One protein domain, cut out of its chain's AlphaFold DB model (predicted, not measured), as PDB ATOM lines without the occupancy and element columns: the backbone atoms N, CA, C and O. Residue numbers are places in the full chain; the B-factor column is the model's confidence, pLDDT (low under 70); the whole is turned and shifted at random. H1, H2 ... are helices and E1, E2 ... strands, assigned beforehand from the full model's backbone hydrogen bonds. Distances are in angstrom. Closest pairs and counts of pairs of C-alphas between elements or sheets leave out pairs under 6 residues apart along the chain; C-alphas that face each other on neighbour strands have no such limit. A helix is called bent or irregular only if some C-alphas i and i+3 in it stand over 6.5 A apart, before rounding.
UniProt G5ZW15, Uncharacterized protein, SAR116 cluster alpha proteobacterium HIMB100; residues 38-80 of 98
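AT A GLANCE: This is residues 38 to 80 of the 98 residues of an uncharacterized protein of SAR116 cluster alpha proteobacterium HIMB100 (UniProt G5ZW15). A helix, H1, and a strand, E2, lie side by side along the longest axis, E2 folding back after the turn beyond H1; a bent strand, E1, crosses near the opposite end of this pair. The 43 printed residues hold E1, H1 and E2 in that order, of mixed class, helices and strands; E1 and E2 pair with no named strand. The whole is only just loose, close to compact, with a radius of gyration of the C-alphas of 11.2 A, and elongated, spanning 36 by 22 by 13 A.

HOW THE PARTS SIT: E1, residues 38 to 46, bends by 67 degrees at residue 43. A tight link of 2 residues joins it to H1, residues 49 to 65; their closest C-alphas, of Phe 46 and Cys 52, are 5.7 A apart. In H1 every O i to N i+4 pair is within hydrogen-bond range. A short link of 6 residues leads to E2, residues 72 to 78. The closest C-alphas of H1 and E2, of Cys 52 and Cys 75, are 6.1 A apart. E1 and E2 are near each other, with 14 pairs of C-alphas within 10 A.

IN THESE COORDINATES: E1 begins at C-alpha 38 (-11.487, 112.936, 15.424) and is 21.4 A long. H1 measures 24.8 A. E2 measures 19.0 A, ending at C-alpha 78 (-9.127, 117.310, -2.800).

THE WHOLE: The C-alphas farthest apart, of Gly 67 and Glu 80, are 35.6 A apart. The printed part has no cut and no long link. No printed residue is under 70 in pLDDT.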
ATOM      1  N   ASP A  38     -11.706 111.625  16.033       82.12
ATOM      2  CA  ASP A  38     -11.487 112.936  15.424       82.12
ATOM      3  C   ASP A  38     -10.604 112.881  14.188       82.12
ATOM      4  O   ASP A  38      -9.563 112.231  14.180       82.12
ATOM      5  N   TYR A  39     -11.045 113.585  13.146       87.19
ATOM      6  CA  TYR A  39     -10.323 113.759  11.894       87.19
ATOM      7  C   TYR A  39      -9.554 115.072  11.963       87.19
ATOM      8  O   TYR A  39     -10.154 116.140  12.073       87.19
ATOM      9  N   ILE A  40      -8.232 114.985  11.897       88.69
ATOM     10  CA  ILE A  40      -7.330 116.124  12.021       88.69
ATOM     11  C   ILE A  40      -6.661 116.362  10.670       88.69
ATOM     12  O   ILE A  40      -5.958 115.490  10.154       88.69
ATOM     13  N   ASP A  41      -6.877 117.550  10.105       90.81
ATOM     14  CA  ASP A  41      -6.125 118.037   8.947       90.81
ATOM     15  C   ASP A  41      -4.657 118.231   9.360       90.81
ATOM     16  O   ASP A  41      -4.356 119.023  10.252       90.81
ATOM     17  N   SER A  42      -3.738 117.488   8.739       90.50
ATOM     18  CA  SER A  42      -2.303 117.602   9.041       90.50
ATOM     19  C   SER A  42      -1.651 118.880   8.505       90.50
ATOM     20  O   SER A  42      -0.494 119.148   8.815       90.50
ATOM     21  N   GLY A  43      -2.342 119.627   7.643       90.62
ATOM     22  CA  GLY A  43      -1.792 120.723   6.849       90.62
ATOM     23  C   GLY A  43      -0.952 120.264   5.654       90.62
ATOM     24  O   GLY A  43      -0.595 121.084   4.812       90.62
ATOM     25  N   LEU A  44      -0.655 118.966   5.527       93.06
ATOM     26  CA  LEU A  44       0.191 118.437   4.458       93.06
ATOM     27  C   LEU A  44      -0.646 118.112   3.216       93.06
ATOM     28  O   LEU A  44      -1.653 117.399   3.295       93.06
ATOM     29  N   ARG A  45      -0.219 118.642   2.067       92.56
ATOM     30  CA  ARG A  45      -0.826 118.425   0.749       92.56
ATOM     31  C   ARG A  45       0.206 117.834  -0.205       92.56
ATOM     32  O   ARG A  45       1.362 118.249  -0.213       92.56
ATOM     33  N   PHE A  46      -0.216 116.862  -1.005       93.75
ATOM     34  CA  PHE A  46       0.651 116.122  -1.917       93.75
ATOM     35  C   PHE A  46       0.063 116.109  -3.321       93.75
ATOM     36  O   PHE A  46      -1.129 115.884  -3.503       93.75
ATOM     37  N   SER A  47       0.911 116.252  -4.336       92.75
ATOM     38  CA  SER A  47       0.496 116.146  -5.741       92.75
ATOM     39  C   SER A  47       0.120 114.721  -6.167       92.75
ATOM     40  O   SER A  47      -0.483 114.533  -7.219       92.75
ATOM     41  N   ALA A  48       0.487 113.709  -5.374       92.94
ATOM     42  CA  ALA A  48       0.229 112.306  -5.663       92.94
ATOM     43  C   ALA A  48      -0.086 111.513  -4.390       92.94
ATOM     44  O   ALA A  48       0.556 111.693  -3.352       92.94
ATOM     45  N   ALA A  49      -1.010 110.554  -4.507       93.25
ATOM     46  CA  ALA A  49      -1.408 109.673  -3.411       93.25
ATOM     47  C   ALA A  49      -0.214 108.923  -2.798       93.25
ATOM     48  O   ALA A  49      -0.116 108.814  -1.580       93.25
ATOM     49  N   GLY A  50       0.720 108.452  -3.632       96.12
ATOM     50  CA  GLY A  50       1.905 107.726  -3.170       96.12
ATOM     51  C   GLY A  50       2.777 108.546  -2.217       96.12
ATOM     52  O   GLY A  50       3.240 108.011  -1.214       96.12
ATOM     53  N   GLY A  51       2.936 109.849  -2.479       97.12
ATOM     54  CA  GLY A  51       3.668 110.756  -1.592       97.12
ATOM     55  C   GLY A  51       2.975 110.920  -0.240       97.12
ATOM     56  O   GLY A  51       3.621 110.793   0.795       97.12
ATOM     57  N   CYS A  52       1.650 111.092  -0.248       97.12
ATOM     58  CA  CYS A  52       0.857 111.171   0.979       97.12
ATOM     59  C   CYS A  52       0.975 109.895   1.831       97.12
ATOM     60  O   CYS A  52       1.226 109.965   3.034       97.12
ATOM     61  N   TYR A  53       0.848 108.719   1.207       97.19
ATOM     62  CA  TYR A  53       0.968 107.437   1.905       97.19
ATOM     63  C   TYR A  53       2.375 107.204   2.461       97.19
ATOM     64  O   TYR A  53       2.510 106.728   3.587       97.19
ATOM     65  N   ALA A  54       3.414 107.530   1.688       97.81
ATOM     66  CA  ALA A  54       4.796 107.389   2.132       97.81
ATOM     67  C   ALA A  54       5.084 108.282   3.347       97.81
ATOM     68  O   ALA A  54       5.615 107.795   4.344       97.81
ATOM     69  N   GLU A  55       4.661 109.548   3.305       97.56
ATOM     70  CA  GLU A  55       4.845 110.472   4.427       97.56
ATOM     71  C   GLU A  55       4.128 109.980   5.687       97.56
ATOM     72  O   GLU A  55       4.719 109.944   6.767       97.56
ATOM     73  N   ALA A  56       2.877 109.529   5.558       96.81
ATOM     74  CA  ALA A  56       2.111 109.007   6.685       96.81
ATOM     75  C   ALA A  56       2.800 107.807   7.355       96.81
ATOM     76  O   ALA A  56       2.848 107.715   8.584       96.81
ATOM     77  N   GLN A  57       3.370 106.898   6.558       96.94
ATOM     78  CA  GLN A  57       4.113 105.749   7.078       96.94
ATOM     79  C   GLN A  57       5.414 106.173   7.756       96.94
ATOM     80  O   GLN A  57       5.702 105.689   8.851       96.94
ATOM     81  N   ASN A  58       6.161 107.101   7.153       96.88
ATOM     82  CA  ASN A  58       7.403 107.632   7.714       96.88
ATOM     83  C   ASN A  58       7.157 108.296   9.069       96.88
ATOM     84  O   ASN A  58       7.762 107.904  10.064       96.88
ATOM     85  N   LYS A  59       6.174 109.199   9.148       95.81
ATOM     86  CA  LYS A  59       5.765 109.820  10.415       95.81
ATOM     87  C   LYS A  59       5.254 108.797  11.416       95.81
ATOM     88  O   LYS A  59       5.540 108.895  12.606       95.81
ATOM     89  N   GLY A  60       4.564 107.763  10.941       95.06
ATOM     90  CA  GLY A  60       4.157 106.652  11.782       95.06
ATOM     91  C   GLY A  60       5.336 105.866  12.371       95.06
ATOM     92  O   GLY A  60       5.238 105.388  13.499       95.06
ATOM     93  N   MET A  61       6.444 105.711  11.643       97.06
ATOM     94  CA  MET A  61       7.673 105.099  12.162       97.06
ATOM     95  C   MET A  61       8.357 106.005  13.186       97.06
ATOM     96  O   MET A  61       8.610 105.539  14.292       97.06
ATOM     97  N   GLU A  62       8.529 107.293  12.878       96.31
ATOM     98  CA  GLU A  62       9.100 108.290  13.803       96.31
ATOM     99  C   GLU A  62       8.341 108.323  15.145       96.31
ATOM    100  O   GLU A  62       8.940 108.349  16.217       96.31
ATOM    101  N   MET A  63       7.005 108.243  15.116       95.31
ATOM    102  CA  MET A  63       6.187 108.165  16.333       95.31
ATOM    103  C   MET A  63       6.479 106.906  17.160       95.31
ATOM    104  O   MET A  63       6.547 106.978  18.387       95.31
ATOM    105  N   ARG A  64       6.669 105.753  16.507       96.00
ATOM    106  CA  ARG A  64       6.984 104.498  17.208       96.00
ATOM    107  C   ARG A  64       8.347 104.557  17.887       96.00
ATOM    108  O   ARG A  64       8.486 103.997  18.971       96.00
ATOM    109  N   GLU A  65       9.320 105.241  17.292       97.06
ATOM    110  CA  GLU A  65      10.665 105.399  17.864       97.06
ATOM    111  C   GLU A  65      10.645 106.133  19.210       97.06
ATOM    112  O   GLU A  65      11.426 105.806  20.101       97.06
ATOM    113  N   ILE A  66       9.700 107.057  19.401       96.56
ATOM    114  CA  ILE A  66       9.494 107.773  20.669       96.56
ATOM    115  C   ILE A  66       8.432 107.122  21.573       96.56
ATOM    116  O   ILE A  66       7.958 107.737  22.527       96.56
ATOM    117  N   GLY A  67       8.037 105.876  21.287       95.56
ATOM    118  CA  GLY A  67       7.089 105.106  22.097       95.56
ATOM    119  C   GLY A  67       5.616 105.483  21.907       95.56
ATOM    120  O   GLY A  67       4.765 105.030  22.676       95.56
ATOM    121  N   LEU A  68       5.283 106.283  20.891       93.81
ATOM    122  CA  LEU A  68       3.901 106.607  20.555       93.81
ATOM    123  C   LEU A  68       3.317 105.575  19.589       93.81
ATOM    124  O   LEU A  68       3.962 105.109  18.648       93.81
ATOM    125  N   LYS A  69       2.041 105.241  19.790       93.06
ATOM    126  CA  LYS A  69       1.279 104.474  18.805       93.06
ATOM    127  C   LYS A  69       0.795 105.437  17.718       93.06
ATOM    128  O   LYS A  69       0.024 106.339  18.046       93.06
ATOM    129  N   PRO A  70       1.181 105.244  16.448       92.75
ATOM    130  CA  PRO A  70       0.716 106.123  15.396       92.75
ATOM    131  C   PRO A  70      -0.801 105.992  15.194       92.75
ATOM    132  O   PRO A  70      -1.347 104.883  15.303       92.75
ATOM    133  N   PRO A  71      -1.488 107.112  14.923       92.06
ATOM    134  CA  PRO A  71      -2.917 107.135  14.624       92.06
ATOM    135  C   PRO A  71      -3.230 106.406  13.311       92.06
ATOM    136  O   PRO A  71      -2.346 106.112  12.502       92.06
ATOM    137  N   GLN A  72      -4.516 106.144  13.070       95.06
ATOM    138  CA  GLN A  72      -4.953 105.788  11.719       95.06
ATOM    139  C   GLN A  72      -4.867 107.027  10.820       95.06
ATOM    140  O   GLN A  72      -4.881 108.157  11.311       95.06
ATOM    141  N   PHE A  73      -4.784 106.822   9.510       95.06
ATOM    142  CA  PHE A  73      -4.673 107.922   8.563       95.06
ATOM    143  C   PHE A  73      -5.445 107.657   7.274       95.06
ATOM    144  O   PHE A  73      -5.678 106.509   6.896       95.06
ATOM    145  N   PHE A  74      -5.790 108.743   6.588       94.44
ATOM    146  CA  PHE A  74      -6.368 108.737   5.251       94.44
ATOM    147  C   PHE A  74      -5.623 109.724   4.355       94.44
ATOM    148  O   PHE A  74      -5.232 110.799   4.801       94.44
ATOM    149  N   CYS A  75      -5.484 109.377   3.080       94.94
ATOM    150  CA  CYS A  75      -5.061 110.305   2.037       94.94
ATOM    151  C   CYS A  75      -6.287 110.693   1.214       94.94
ATOM    152  O   CYS A  75      -6.737 109.926   0.362       94.94
ATOM    153  N   VAL A  76      -6.862 111.854   1.519       93.12
ATOM    154  CA  VAL A  76      -8.120 112.320   0.930       93.12
ATOM    155  C   VAL A  76      -7.818 113.127  -0.333       93.12
ATOM    156  O   VAL A  76      -7.099 114.120  -0.232       93.12
ATOM    157  N   PRO A  77      -8.344 112.746  -1.510       92.75
ATOM    158  CA  PRO A  77      -8.243 113.580  -2.697       92.75
ATOM    159  C   PRO A  77      -9.100 114.840  -2.526       92.75
ATOM    160  O   PRO A  77     -10.279 114.762  -2.181       92.75
ATOM    161  N   LEU A  78      -8.508 115.995  -2.799       90.25
ATOM    162  CA  LEU A  78      -9.127 117.310  -2.800       90.25
ATOM    163  C   LEU A  78      -8.950 117.938  -4.179       90.25
ATOM    164  O   LEU A  78      -7.953 117.698  -4.864       90.25
ATOM    165  N   ALA A  79      -9.909 118.763  -4.585       86.88
ATOM    166  CA  ALA A  79      -9.651 119.702  -5.665       86.88
ATOM    167  C   ALA A  79      -8.669 120.777  -5.170       86.88
ATOM    168  O   ALA A  79      -8.670 121.116  -3.984       86.88
ATOM    169  N   GLU A  80      -7.830 121.278  -6.074       79.69
ATOM    170  CA  GLU A  80      -6.853 122.326  -5.770       79.69
ATOM    171  C   GLU A  80      -7.556 123.528  -5.110       79.69
ATOM    172  O   GLU A  80      -8.671 123.897  -5.492       79.69
TER     173      GLU A  80